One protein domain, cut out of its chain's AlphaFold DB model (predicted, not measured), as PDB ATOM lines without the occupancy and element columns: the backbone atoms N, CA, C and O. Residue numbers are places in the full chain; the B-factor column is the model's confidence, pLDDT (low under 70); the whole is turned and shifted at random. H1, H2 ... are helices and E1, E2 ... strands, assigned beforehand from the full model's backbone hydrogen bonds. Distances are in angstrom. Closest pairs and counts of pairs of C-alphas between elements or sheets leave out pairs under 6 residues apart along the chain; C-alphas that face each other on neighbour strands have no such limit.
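AT A GLANCE: This is residues 74 to 173 of the 173 residues of an uncharacterized protein of Vittaforma corneae (strain ATCC 50505) (UniProt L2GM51). A small hairpin of two strands, E1 and E2, sits in the middle, with two short helices, H1 and H2, packed steeply tilted to each other on one side of it and H3 and H4 toward the other side. H3 comes near the end of E2, H4 lies off by itself as the part farthest from the middle, and a long loop, residues 122 to 150, links E2 to H3. The printed part has 100 residues with four named helices and two named strands, in the order H1 H2 E1 E2 H3 H4; the sheet, in the order E1 - E2, is antiparallel. The class is mixed, helices and strands, though under half of the residues, 44, are in named elements. The whole is compact, with a radius of gyration of the C-alphas of 14.1 A and spans of 40 by 38 by 25 A.

IN THESE COORDINATES: E1 is residues 108 to 112, 12.9 A long, and begins with C-alpha 108 at (49.567, 45.823, -14.901). E2 is residues 117 to 121, 13.1 A long. H1 is residues 78 to 84, 10.1 A long, with C-alpha 78 at (50.712, 53.705, -21.523). H2 is residues 98 to 105, 10.5 A long. H3 is residues 151 to 157, 9.8 A long. H4, the longest helix, is residues 161 to 172, 16.5 A long, and ends with C-alpha 172 at (41.319, 45.326, 8.285).

HOW THE PARTS SIT: E1 and E2 form an antiparallel hairpin, their directions at 151 degrees. N 111 and O 118 are within hydrogen-bond range at 2.8 A, as are N 109 and O 120 at 2.9 A. The closest C-alphas of H1 and E1 are those of Arg 81 and Ile 109, 6.7 A apart. The closest C-alphas of H2 and E2, those of Tyr 103 and Phe 119, are 7.5 A apart. H1 and H2 touch, with the closest C-alphas, those of Arg 81 and Leu 104, 6.3 A apart; they run opposite ways at a steep tilt of 68 degrees, only just short of about perpendicular. The closest C-alphas of E2 and H3 are those of Cys 121 and Phe 151, 7.9 A apart. E1 and H3 are apart, but only just, with the closest C-alphas 8.4 A apart. H3 and H4 are close but not clearly touching, with the closest C-alphas, those of Tyr 155 and Ile 161, 8.0 A apart, and their lines are about perpendicular at 80 degrees. H4 is apart from E1, E2, H1 and H2. In H1, H2, H3 and H4 every O i to N i+4 pair is within hydrogen-bond range.

THE WHOLE: The two C-alphas farthest apart, those of Gly 143 and Ser 173, are 41.0 A apart. The printed part has no cut and ends at residue 173, the chain's last residue. The links H1 to H2, 13 residues, and E2 to H3, 29 residues, are long. The mean pLDDT of the printed part is 79.2, and 14 residues are under 70, among them residues 113 to 116 and 141 to 143.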
ATOM      1  N   ARG A  74      41.291  53.098 -22.050       80.75
ATOM      2  CA  ARG A  74      42.446  53.240 -22.954       80.75
ATOM      3  C   ARG A  74      43.711  52.573 -22.421       80.75
ATOM      4  O   ARG A  74      44.819  52.990 -22.753       80.75
ATOM      5  N   LEU A  75      43.582  51.503 -21.640       77.00
ATOM      6  CA  LEU A  75      44.731  50.873 -20.974       77.00
ATOM      7  C   LEU A  75      45.669  50.086 -21.887       77.00
ATOM      8  O   LEU A  75      46.786  49.752 -21.487       77.00
ATOM      9  N   LYS A  76      45.280  49.850 -23.146       75.88
ATOM     10  CA  LYS A  76      46.221  49.434 -24.195       75.88
ATOM     11  C   LYS A  76      47.394  50.418 -24.297       75.88
ATOM     12  O   LYS A  76      48.534  50.000 -24.514       75.88
ATOM     13  N   TYR A  77      47.130  51.704 -24.082       81.38
ATOM     14  CA  TYR A  77      48.116  52.771 -24.147       81.38
ATOM     15  C   TYR A  77      48.700  53.060 -22.768       81.38
ATOM     16  O   TYR A  77      48.002  53.082 -21.755       81.38
ATOM     17  N   LEU A  78      50.002  53.336 -22.743       80.38
ATOM     18  CA  LEU A  78      50.712  53.705 -21.523       80.38
ATOM     19  C   LEU A  78      50.114  54.960 -20.861       80.38
ATOM     20  O   LEU A  78      50.088  55.049 -19.639       80.38
ATOM     21  N   SER A  79      49.600  55.903 -21.652       79.75
ATOM     22  CA  SER A  79      48.929  57.110 -21.157       79.75
ATOM     23  C   SER A  79      47.698  56.799 -20.299       79.75
ATOM     24  O   SER A  79      47.518  57.432 -19.262       79.75
ATOM     25  N   GLY A  80      46.892  55.803 -20.684       81.19
ATOM     26  CA  GLY A  80      45.741  55.353 -19.896       81.19
ATOM     27  C   GLY A  80      46.168  54.705 -18.579       81.19
ATOM     28  O   GLY A  80      45.628  55.031 -17.526       81.19
ATOM     29  N   ARG A  81      47.203  53.855 -18.618       82.69
ATOM     30  CA  ARG A  81      47.749  53.205 -17.411       82.69
ATOM     31  C   ARG A  81      48.341  54.214 -16.425       82.69
ATOM     32  O   ARG A  81      48.084  54.117 -15.229       82.69
ATOM     33  N   LYS A  82      49.059  55.224 -16.931       82.38
ATOM     34  CA  LYS A  82      49.556  56.351 -16.127       82.38
ATOM     35  C   LYS A  82      48.415  57.096 -15.446       82.38
ATOM     36  O   LYS A  82      48.463  57.262 -14.235       82.38
ATOM     37  N   ALA A  83      47.376  57.464 -16.200       77.75
ATOM     38  CA  ALA A  83      46.234  58.200 -15.662       77.75
ATOM     39  C   ALA A  83      45.575  57.482 -14.473       77.75
ATOM     40  O   ALA A  83      45.273  58.118 -13.467       77.75
ATOM     41  N   LEU A  84      45.390  56.160 -14.571       76.25
ATOM     42  CA  LEU A  84      44.830  55.362 -13.473       76.25
ATOM     43  C   LEU A  84      45.779  55.206 -12.286       76.25
ATOM     44  O   LEU A  84      45.316  55.114 -11.156       76.25
ATOM     45  N   SER A  85      47.087  55.235 -12.528       76.44
ATOM     46  CA  SER A  85      48.116  55.179 -11.480       76.44
ATOM     47  C   SER A  85      48.413  56.565 -10.889       76.44
ATOM     48  O   SER A  85      49.497  56.798 -10.373       76.44
ATOM     49  N   GLN A  86      47.488  57.526 -11.040       76.44
ATOM     50  CA  GLN A  86      47.624  58.922 -10.593       76.44
ATOM     51  C   GLN A  86      48.849  59.657 -11.179       76.44
ATOM     52  O   GLN A  86      49.280  60.697 -10.683       76.44
ATOM     53  N   ILE A  87      49.390  59.152 -12.289       79.31
ATOM     54  CA  ILE A  87      50.516  59.740 -13.009       79.31
ATOM     55  C   ILE A  87      49.976  60.559 -14.178       79.31
ATOM     56  O   ILE A  87      49.133  60.106 -14.957       79.31
ATOM     57  N   LYS A  88      50.513  61.773 -14.359       78.38
ATOM     58  CA  LYS A  88      50.180  62.609 -15.519       78.38
ATOM     59  C   LYS A  88      50.402  61.809 -16.814       78.38
ATOM     60  O   LYS A  88      51.510  61.307 -17.018       78.38
ATOM     61  N   PRO A  89      49.420  61.728 -17.734       78.69
ATOM     62  CA  PRO A  89      49.570  60.966 -18.978       78.69
ATOM     63  C   PRO A  89      50.807  61.355 -19.805       78.69
ATOM     64  O   PRO A  89      51.387  60.507 -20.484       78.69
ATOM     65  N   SER A  90      51.224  62.623 -19.713       80.25
ATOM     66  CA  SER A  90      52.387  63.211 -20.387       80.25
ATOM     67  C   SER A  90      53.731  63.006 -19.675       80.25
ATOM     68  O   SER A  90      54.764  63.340 -20.252       80.25
ATOM     69  N   ALA A  91      53.757  62.465 -18.450       84.00
ATOM     70  CA  ALA A  91      54.997  62.257 -17.702       84.00
ATOM     71  C   ALA A  91      55.953  61.332 -18.469       84.00
ATOM     72  O   ALA A  91      55.535  60.299 -19.003       84.00
ATOM     73  N   LYS A  92      57.242  61.671 -18.527       85.75
ATOM     74  CA  LYS A  92      58.270  60.801 -19.122       85.75
ATOM     75  C   LYS A  92      58.537  59.611 -18.200       85.75
ATOM     76  O   LYS A  92      58.378  59.717 -16.991       85.75
ATOM     77  N   MET A  93      58.964  58.474 -18.760       82.81
ATOM     78  CA  MET A  93      59.221  57.269 -17.954       82.81
ATOM     79  C   MET A  93      60.340  57.474 -16.927       82.81
ATOM     80  O   MET A  93      60.260  56.958 -15.824       82.81
ATOM     81  N   SER A  94      61.332  58.301 -17.256       84.38
ATOM     82  CA  SER A  94      62.413  58.685 -16.344       84.38
ATOM     83  C   SER A  94      61.955  59.497 -15.126       84.38
ATOM     84  O   SER A  94      62.746  59.713 -14.219       84.38
ATOM     85  N   GLN A  95      60.709  59.982 -15.114       85.44
ATOM     86  CA  GLN A  95      60.120  60.744 -14.006       85.44
ATOM     87  C   GLN A  95      59.239  59.870 -13.100       85.44
ATOM     88  O   GLN A  95      58.615  60.383 -12.176       85.44
ATOM     89  N   ILE A  96      59.137  58.574 -13.398       85.62
ATOM     90  CA  ILE A  96      58.337  57.594 -12.661       85.62
ATOM     91  C   ILE A  96      59.319  56.686 -11.921       85.62
ATOM     92  O   ILE A  96      60.393  56.392 -12.448       85.62
ATOM     93  N   SER A  97      58.974  56.252 -10.705       86.50
ATOM     94  CA  SER A  97      59.826  55.310  -9.974       86.50
ATOM     95  C   SER A  97      60.063  54.044 -10.816       86.50
ATOM     96  O   SER A  97      59.154  53.613 -11.534       86.50
ATOM     97  N   PRO A  98      61.262  53.431 -10.758       85.44
ATOM     98  CA  PRO A  98      61.569  52.240 -11.554       85.44
ATOM     99  C   PRO A  98      60.567  51.100 -11.346       85.44
ATOM    100  O   PRO A  98      60.167  50.447 -12.304       85.44
ATOM    101  N   GLU A  99      60.111  50.932 -10.106       83.06
ATOM    102  CA  GLU A  99      59.106  49.949  -9.705       83.06
ATOM    103  C   GLU A  99      57.772  50.156 -10.444       83.06
ATOM    104  O   GLU A  99      57.303  49.272 -11.162       83.06
ATOM    105  N   ILE A 100      57.202  51.366 -10.386       81.50
ATOM    106  CA  ILE A 100      55.942  51.672 -11.078       81.50
ATOM    107  C   ILE A 100      56.131  51.632 -12.602       81.50
ATOM    108  O   ILE A 100      55.254  51.167 -13.335       81.50
ATOM    109  N   ALA A 101      57.279  52.090 -13.105       84.44
ATOM    110  CA  ALA A 101      57.607  52.039 -14.525       84.44
ATOM    111  C   ALA A 101      57.621  50.597 -15.060       84.44
ATOM    112  O   ALA A 101      57.098  50.344 -16.153       84.44
ATOM    113  N   GLU A 102      58.166  49.645 -14.296       84.00
ATOM    114  CA  GLU A 102      58.140  48.223 -14.640       84.00
ATOM    115  C   GLU A 102      56.693  47.723 -14.769       84.00
ATOM    116  O   GLU A 102      56.318  47.159 -15.804       84.00
ATOM    117  N   TYR A 103      55.839  48.014 -13.787       82.69
ATOM    118  CA  TYR A 103      54.434  47.589 -13.791       82.69
ATOM    119  C   TYR A 103      53.645  48.165 -14.969       82.69
ATOM    120  O   TYR A 103      52.928  47.447 -15.679       82.69
ATOM    121  N   LEU A 104      53.837  49.455 -15.247       81.44
ATOM    122  CA  LEU A 104      53.205  50.136 -16.373       81.44
ATOM    123  C   LEU A 104      53.641  49.557 -17.728       81.44
ATOM    124  O   LEU A 104      52.836  49.523 -18.669       81.44
ATOM    125  N   ASN A 105      54.885  49.097 -17.863       81.56
ATOM    126  CA  ASN A 105      55.379  48.463 -19.088       81.56
ATOM    127  C   ASN A 105      54.822  47.049 -19.268       81.56
ATOM    128  O   ASN A 105      54.468  46.658 -20.382       81.56
ATOM    129  N   ARG A 106      54.654  46.318 -18.165       80.19
ATOM    130  CA  ARG A 106      54.164  44.935 -18.163       80.19
ATOM    131  C   ARG A 106      52.648  44.800 -18.261       80.19
ATOM    132  O   ARG A 106      52.140  43.686 -18.207       80.19
ATOM    133  N   LYS A 107      51.927  45.908 -18.473       83.31
ATOM    134  CA  LYS A 107      50.461  45.938 -18.616       83.31
ATOM    135  C   LYS A 107      49.731  45.509 -17.332       83.31
ATOM    136  O   LYS A 107      48.700  44.837 -17.399       83.31
ATOM    137  N   PHE A 108      50.250  45.932 -16.185       83.19
ATOM    138  CA  PHE A 108      49.567  45.823 -14.901       83.19
ATOM    139  C   PHE A 108      48.762  47.096 -14.619       83.19
ATOM    140  O   PHE A 108      49.043  48.165 -15.169       83.19
ATOM    141  N   ILE A 109      47.740  46.955 -13.782       78.25
ATOM    142  CA  ILE A 109      46.985  48.057 -13.185       78.25
ATOM    143  C   ILE A 109      47.290  48.120 -11.700       78.25
ATOM    144  O   ILE A 109      47.302  47.090 -11.034       78.25
ATOM    145  N   GLN A 110      47.496  49.332 -11.203       79.81
ATOM    146  CA  GLN A 110      47.508  49.622  -9.779       79.81
ATOM    147  C   GLN A 110      46.063  49.867  -9.335       79.81
ATOM    148  O   GLN A 110      45.400  50.785  -9.823       79.81
ATOM    149  N   LEU A 111      45.561  49.028  -8.438       74.94
ATOM    150  CA  LEU A 111      44.252  49.171  -7.820       74.94
ATOM    151  C   LEU A 111      44.427  49.576  -6.363       74.94
ATOM    152  O   LEU A 111      44.995  48.842  -5.563       74.94
ATOM    153  N   ASN A 112      43.882  50.738  -6.025       72.50
ATOM    154  CA  ASN A 112      43.859  51.266  -4.665       72.50
ATOM    155  C   ASN A 112      42.551  50.821  -3.998       72.50
ATOM    156  O   ASN A 112      41.622  51.619  -3.918       72.50
ATOM    157  N   VAL A 113      42.422  49.538  -3.642       65.12
ATOM    158  CA  VAL A 113      41.185  48.983  -3.042       65.12
ATOM    159  C   VAL A 113      41.155  49.197  -1.520       65.12
ATOM    160  O   VAL A 113      40.093  49.427  -0.943       65.12
ATOM    161  N   THR A 114      42.328  49.179  -0.884       64.56
ATOM    162  CA  THR A 114      42.551  49.436   0.550       64.56
ATOM    163  C   THR A 114      43.698  50.441   0.715       64.56
ATOM    164  O   THR A 114      44.079  51.083  -0.263       64.56
ATOM    165  N   ASP A 115      44.285  50.533   1.911       64.50
ATOM    166  CA  ASP A 115      45.560  51.225   2.150       64.50
ATOM    167  C   ASP A 115      46.753  50.557   1.435       64.50
ATOM    168  O   ASP A 115      47.857  51.097   1.419       64.50
ATOM    169  N   GLN A 116      46.538  49.381   0.835       67.50
ATOM    170  CA  GLN A 116      47.520  48.679   0.017       67.50
ATOM    171  C   GLN A 116      47.191  48.778  -1.472       67.50
ATOM    172  O   GLN A 116      46.053  48.558  -1.910       67.50
ATOM    173  N   ASP A 117      48.237  49.029  -2.254       76.00
ATOM    174  CA  ASP A 117      48.199  48.944  -3.703       76.00
ATOM    175  C   ASP A 117      48.251  47.489  -4.171       76.00
ATOM    176  O   ASP A 117      49.179  46.740  -3.865       76.00
ATOM    177  N   LEU A 118      47.264  47.099  -4.975       78.44
ATOM    178  CA  LEU A 118      47.255  45.818  -5.671       78.44
ATOM    179  C   LEU A 118      47.687  46.017  -7.120       78.44
ATOM    180  O   LEU A 118      47.044  46.749  -7.872       78.44
ATOM    181  N   PHE A 119      48.739  45.321  -7.537       83.75
ATOM    182  CA  PHE A 119      49.208  45.334  -8.921       83.75
ATOM    183  C   PHE A 119      48.744  44.073  -9.633       83.75
ATOM    184  O   PHE A 119      49.285  42.995  -9.406       83.75
ATOM    185  N   LEU A 120      47.752  44.198 -10.516       86.06
ATOM    186  CA  LEU A 120      47.151  43.046 -11.193       86.06
ATOM    187  C   LEU A 120      47.373  43.105 -12.701       86.06
ATOM    188  O   LEU A 120      47.212  44.151 -13.338       86.06
ATOM    189  N   CYS A 121      47.703  41.961 -13.296       86.69
ATOM    190  CA  CYS A 121      47.767  41.817 -14.743       86.69
ATOM    191  C   CYS A 121      46.390  42.127 -15.341       86.69
ATOM    192  O   CYS A 121      45.405  41.455 -15.033       86.69
ATOM    193  N   MET A 122      46.311  43.099 -16.254       84.00
ATOM    194  CA  MET A 122      45.029  43.520 -16.839       84.00
ATOM    195  C   MET A 122      44.283  42.396 -17.566       84.00
ATOM    196  O   MET A 122      43.075  42.479 -17.777       84.00
ATOM    197  N   ARG A 123      44.998  41.349 -17.986       85.44
ATOM    198  CA  ARG A 123      44.416  40.256 -18.758       85.44
ATOM    199  C   ARG A 123      43.848  39.140 -17.891       85.44
ATOM    200  O   ARG A 123      42.715  38.732 -18.129       85.44
ATOM    201  N   CYS A 124      44.626  38.628 -16.943       86.25
ATOM    202  CA  CYS A 124      44.252  37.451 -16.150       86.25
ATOM    203  C   CYS A 124      44.095  37.730 -14.651       86.25
ATOM    204  O   CYS A 124      43.661  36.842 -13.931       86.25
ATOM    205  N   GLY A 125      44.449  38.926 -14.176       86.44
ATOM    206  CA  GLY A 125      44.370  39.281 -12.759       86.44
ATOM    207  C   GLY A 125      45.504  38.737 -11.897       86.44
ATOM    208  O   GLY A 125      45.457  38.894 -10.686       86.44
ATOM    209  N   SER A 126      46.535  38.117 -12.484       87.50
ATOM    210  CA  SER A 126      47.705  37.666 -11.723       87.50
ATOM    211  C   SER A 126      48.380  38.841 -11.010       87.50
ATOM    212  O   SER A 126      48.727  39.827 -11.660       87.50
ATOM    213  N   GLY A 127      48.596  38.706  -9.700       84.75
ATOM    214  CA  GLY A 127      49.453  39.598  -8.910       84.75
ATOM    215  C   GLY A 127      50.939  39.230  -8.976       84.75
ATOM    216  O   GLY A 127      51.790  39.976  -8.500       84.75
ATOM    217  N   ASN A 128      51.282  38.088  -9.586       84.81
ATOM    218  CA  ASN A 128      52.674  37.720  -9.799       84.81
ATOM    219  C   ASN A 128      53.244  38.568 -10.935       84.81
ATOM    220  O   ASN A 128      52.962  38.340 -12.115       84.81
ATOM    221  N   LEU A 129      54.101  39.509 -10.559       76.94
ATOM    222  CA  LEU A 129      54.769  40.405 -11.486       76.94
ATOM    223  C   LEU A 129      55.544  39.647 -12.549       76.94
ATOM    224  O   LEU A 129      55.549  40.091 -13.681       76.94
ATOM    225  N   ARG A 130      56.131  38.487 -12.234       80.69
ATOM    226  CA  ARG A 130      56.955  37.689 -13.155       80.69
ATOM    227  C   ARG A 130      56.159  36.800 -14.107       80.69
ATOM    228  O   ARG A 130      56.778  36.139 -14.932       80.69
ATOM    229  N   HIS A 131      54.833  36.769 -14.022       82.44
ATOM    230  CA  HIS A 131      54.045  35.870 -14.860       82.44
ATOM    231  C   HIS A 131      54.078  36.267 -16.348       82.44
ATOM    232  O   HIS A 131      54.135  37.450 -16.698       82.44
ATOM    233  N   GLU A 132      53.989  35.261 -17.217       81.06
ATOM    234  CA  GLU A 132      53.844  35.421 -18.664       81.06
ATOM    235  C   GLU A 132      52.376  35.251 -19.074       81.06
ATOM    236  O   GLU A 132      51.707  34.286 -18.696       81.06
ATOM    237  N   CYS A 133      51.843  36.236 -19.804       80.81
ATOM    238  CA  CYS A 133      50.445  36.279 -20.229       80.81
ATOM    239  C   CYS A 133      50.349  36.306 -21.756       80.81
ATOM    240  O   CYS A 133      50.430  37.373 -22.368       80.81
ATOM    241  N   ASP A 134      50.095  35.155 -22.376       69.62
ATOM    242  CA  ASP A 134      50.043  35.034 -23.841       69.62
ATOM    243  C   ASP A 134      48.780  35.634 -24.463       69.62
ATOM    244  O   ASP A 134      47.766  34.953 -24.584       69.62
ATOM    245  N   GLY A 135      48.771  36.915 -24.832       65.00
ATOM    246  CA  GLY A 135      47.620  37.502 -25.527       65.00
ATOM    247  C   GLY A 135      47.577  39.027 -25.543       65.00
ATOM    248  O   GLY A 135      48.162  39.716 -24.708       65.00
ATOM    249  N   LYS A 136      46.855  39.589 -26.519       69.31
ATOM    250  CA  LYS A 136      46.672  41.045 -26.646       69.31
ATOM    251  C   LYS A 136      45.594  41.529 -25.670       69.31
ATOM    252  O   LYS A 136      44.541  40.907 -25.562       69.31
ATOM    253  N   VAL A 137      45.842  42.649 -24.982       71.12
ATOM    254  CA  VAL A 137      44.823  43.321 -24.155       71.12
ATOM    255  C   VAL A 137      43.692  43.804 -25.061       71.12
ATOM    256  O   VAL A 137      43.967  44.447 -26.079       71.12
ATOM    257  N   GLN A 138      42.450  43.466 -24.714       70.75
ATOM    258  CA  GLN A 138      41.265  43.853 -25.480       70.75
ATOM    259  C   GLN A 138      40.853  45.297 -25.164       70.75
ATOM    260  O   GLN A 138      40.976  45.759 -24.030       70.75
ATOM    261  N   SER A 139      40.365  46.012 -26.178       69.25
ATOM    262  CA  SER A 139      39.648  47.276 -25.983       69.25
ATOM    263  C   SER A 139      38.180  46.982 -25.692       69.25
ATOM    264  O   SER A 139      37.642  46.025 -26.239       69.25
ATOM    265  N   ILE A 140      37.523  47.822 -24.893       73.19
ATOM    266  CA  ILE A 140      36.086  47.693 -24.634       73.19
ATOM    267  C   ILE A 140      35.299  48.356 -25.772       73.19
ATOM    268  O   ILE A 140      35.647  49.448 -26.232       73.19
ATOM    269  N   SER A 141      34.247  47.693 -26.249       69.44
ATOM    270  CA  SER A 141      33.368  48.198 -27.307       69.44
ATOM    271  C   SER A 141      31.910  47.837 -27.037       69.44
ATOM    272  O   SER A 141      31.613  46.873 -26.331       69.44
ATOM    273  N   LYS A 142      30.988  48.598 -27.637       67.12
ATOM    274  CA  LYS A 142      29.548  48.316 -27.576       67.12
ATOM    275  C   LYS A 142      29.263  46.929 -28.179       67.12
ATOM    276  O   LYS A 142      29.796  46.615 -29.240       67.12
ATOM    277  N   GLY A 143      28.465  46.107 -27.492       69.19
ATOM    278  CA  GLY A 143      28.123  44.739 -27.920       69.19
ATOM    279  C   GLY A 143      29.139  43.650 -27.545       69.19
ATOM    280  O   GLY A 143      28.963  42.504 -27.942       69.19
ATOM    281  N   MET A 144      30.191  43.982 -26.790       74.81
ATOM    282  CA  MET A 144      31.117  42.987 -26.241       74.81
ATOM    283  C   MET A 144      30.414  42.089 -25.214       74.81
ATOM    284  O   MET A 144      29.742  42.592 -24.313       74.81
ATOM    285  N   ASP A 145      30.634  40.774 -25.299       78.25
ATOM    286  CA  ASP A 145      30.262  39.853 -24.225       78.25
ATOM    287  C   ASP A 145      31.203  40.049 -23.028       78.25
ATOM    288  O   ASP A 145      32.365  39.631 -23.039       78.25
ATOM    289  N   LEU A 146      30.691  40.711 -21.990       77.06
ATOM    290  CA  LEU A 146      31.449  41.025 -20.782       77.06
ATOM    291  C   LEU A 146      31.853  39.768 -19.995       77.06
ATOM    292  O   LEU A 146      32.852  39.809 -19.279       77.06
ATOM    293  N   LYS A 147      31.151  38.637 -20.158       70.50
ATOM    294  CA  LYS A 147      31.476  37.384 -19.451       70.50
ATOM    295  C   LYS A 147      32.725  36.706 -20.007       70.50
ATOM    296  O   LYS A 147      33.459  36.063 -19.259       70.50
ATOM    297  N   LEU A 148      32.983  36.868 -21.304       65.94
ATOM    298  CA  LEU A 148      34.182  36.361 -21.981       65.94
ATOM    299  C   LEU A 148      35.332  37.375 -21.981       65.94
ATOM    300  O   LEU A 148      36.393  37.130 -22.561       65.94
ATOM    301  N   ALA A 149      35.126  38.527 -21.345       77.88
ATOM    302  CA  ALA A 149      36.096  39.595 -21.336       77.88
ATOM    303  C   ALA A 149      37.272  39.298 -20.393       77.88
ATOM    304  O   ALA A 149      37.199  38.512 -19.445       77.88
ATOM    305  N   GLN A 150      38.391  39.961 -20.663       84.88
ATOM    306  CA  GLN A 150      39.594  39.860 -19.841       84.88
ATOM    307  C   GLN A 150      39.355  40.368 -18.418       84.88
ATOM    308  O   GLN A 150      38.440  41.157 -18.173       84.88
ATOM    309  N   PHE A 151      40.224  39.954 -17.491       86.56
ATOM    310  CA  PHE A 151      40.123  40.265 -16.067       86.56
ATOM    311  C   PHE A 151      39.784  41.731 -15.798       86.56
ATOM    312  O   PHE A 151      38.844  42.001 -15.062       86.56
ATOM    313  N   PHE A 152      40.488  42.674 -16.427       85.25
ATOM    314  CA  PHE A 152      40.250  44.096 -16.196       85.25
ATOM    315  C   PHE A 152      38.834  44.548 -16.575       85.25
ATOM    316  O   PHE A 152      38.233  45.339 -15.859       85.25
ATOM    317  N   ILE A 153      38.278  44.042 -17.676       86.75
ATOM    318  CA  ILE A 153      36.932  44.419 -18.134       86.75
ATOM    319  C   ILE A 153      35.887  43.882 -17.158       86.75
ATOM    320  O   ILE A 153      34.982  44.609 -16.756       86.75
ATOM    321  N   ARG A 154      36.067  42.635 -16.718       88.25
ATOM    322  CA  ARG A 154      35.242  42.006 -15.682       88.25
ATOM    323  C   ARG A 154      35.350  42.734 -14.343       88.25
ATOM    324  O   ARG A 154      34.349  42.964 -13.676       88.25
ATOM    325  N   TYR A 155      36.552  43.179 -13.989       87.12
ATOM    326  CA  TYR A 155      36.790  44.013 -12.816       87.12
ATOM    327  C   TYR A 155      36.035  45.341 -12.901       87.12
ATOM    328  O   TYR A 155      35.294  45.664 -11.979       87.12
ATOM    329  N   LEU A 156      36.142  46.066 -14.017       86.75
ATOM    330  CA  LEU A 156      35.384  47.298 -14.239       86.75
ATOM    331  C   LEU A 156      33.865  47.080 -14.204       86.75
ATOM    332  O   LEU A 156      33.125  47.948 -13.747       86.75
ATOM    333  N   ASN A 157      33.401  45.920 -14.667       88.56
ATOM    334  CA  ASN A 157      31.996  45.528 -14.596       88.56
ATOM    335  C   ASN A 157      31.531  45.196 -13.161       88.56
ATOM    336  O   ASN A 157      30.331  45.134 -12.891       88.56
ATOM    337  N   GLY A 158      32.469  45.026 -12.225       87.44
ATOM    338  CA  GLY A 158      32.192  44.700 -10.832       87.44
ATOM    339  C   GLY A 158      31.993  43.211 -10.561       87.44
ATOM    340  O   GLY A 158      31.425  42.869  -9.527       87.44
ATOM    341  N   ASP A 159      32.468  42.328 -11.446       88.81
ATOM    342  CA  ASP A 159      32.360  40.867 -11.290       88.81
ATOM    343  C   ASP A 159      33.057  40.344 -10.024       88.81
ATOM    344  O   ASP A 159      32.765  39.238  -9.577       88.81
ATOM    345  N   TYR A 160      34.000  41.117  -9.472       86.00
ATOM    346  CA  TYR A 160      34.835  40.724  -8.334       86.00
ATOM    347  C   TYR A 160      34.555  41.524  -7.053       86.00
ATOM    348  O   TYR A 160      35.394  41.545  -6.155       86.00
ATOM    349  N   ILE A 161      33.424  42.238  -6.973       84.94
ATOM    350  CA  ILE A 161      33.113  43.105  -5.821       84.94
ATOM    351  C   ILE A 161      33.038  42.309  -4.518       84.94
ATOM    352  O   ILE A 161      33.612  42.732  -3.522       84.94
ATOM    353  N   GLU A 162      32.390  41.147  -4.521       84.25
ATOM    354  CA  GLU A 162      32.252  40.330  -3.311       84.25
ATOM    355  C   GLU A 162      33.610  39.815  -2.818       84.25
ATOM    356  O   GLU A 162      33.915  39.870  -1.629       84.25
ATOM    357  N   GLN A 163      34.466  39.366  -3.737       83.12
ATOM    358  CA  GLN A 163      35.822  38.917  -3.426       83.12
ATOM    359  C   GLN A 163      36.684  40.077  -2.922       83.12
ATOM    360  O   GLN A 163      37.470  39.895  -1.994       83.12
ATOM    361  N   ALA A 164      36.526  41.270  -3.505       78.00
ATOM    362  CA  ALA A 164      37.192  42.473  -3.028       78.00
ATOM    363  C   ALA A 164      36.736  42.827  -1.605       78.00
ATOM    364  O   ALA A 164      37.585  43.077  -0.756       78.00
ATOM    365  N   ASP A 165      35.436  42.770  -1.309       80.00
ATOM    366  CA  ASP A 165      34.902  43.024   0.033       80.00
ATOM    367  C   ASP A 165      35.441  42.022   1.064       80.00
ATOM    368  O   ASP A 165      35.808  42.413   2.174       80.00
ATOM    369  N   LEU A 166      35.529  40.737   0.708       82.31
ATOM    370  CA  LEU A 166      36.133  39.715   1.568       82.31
ATOM    371  C   LEU A 166      37.617  39.994   1.828       82.31
ATOM    372  O   LEU A 166      38.061  39.917   2.973       82.31
ATOM    373  N   TYR A 167      38.371  40.364   0.788       76.00
ATOM    374  CA  TYR A 167      39.778  40.734   0.924       76.00
ATOM    375  C   TYR A 167      39.951  41.956   1.832       76.00
ATOM    376  O   TYR A 167      40.718  41.894   2.789       76.00
ATOM    377  N   ILE A 168      39.194  43.034   1.593       73.44
ATOM    378  CA  ILE A 168      39.226  44.258   2.409       73.44
ATOM    379  C   ILE A 168      38.980  43.917   3.884       73.44
ATOM    380  O   ILE A 168      39.767  44.316   4.740       73.44
ATOM    381  N   LYS A 169      37.935  43.130   4.173       79.88
ATOM    382  CA  LYS A 169      37.608  42.702   5.541       79.88
ATOM    383  C   LYS A 169      38.744  41.916   6.193       79.88
ATOM    384  O   LYS A 169      39.010  42.136   7.365       79.88
ATOM    385  N   SER A 170      39.418  41.039   5.444       79.75
ATOM    386  CA  SER A 170      40.527  40.225   5.969       79.75
ATOM    387  C   SER A 170      41.802  41.016   6.278       79.75
ATOM    388  O   SER A 170      42.605  40.579   7.091       79.75
ATOM    389  N   VAL A 171      42.007  42.160   5.618       71.38
ATOM    390  CA  VAL A 171      43.189  43.016   5.819       71.38
ATOM    391  C   VAL A 171      42.962  44.029   6.948       71.38
ATOM    392  O   VAL A 171      43.922  44.518   7.536       71.38
ATOM    393  N   GLN A 172      41.702  44.359   7.249       66.19
ATOM    394  CA  GLN A 172      41.319  45.326   8.285       66.19
ATOM    395  C   GLN A 172      41.026  44.697   9.660       66.19
ATOM    396  O   GLN A 172      40.828  45.441  10.622       66.19
ATOM    397  N   SER A 173      40.959  43.366   9.747       55.00
ATOM    398  CA  SER A 173      40.787  42.589  10.986       55.00
ATOM    399  C   SER A 173      42.117  42.272  11.655       55.00
ATOM    400  O   SER A 173      42.190  42.398  12.896       55.00
TER     401      SER A 173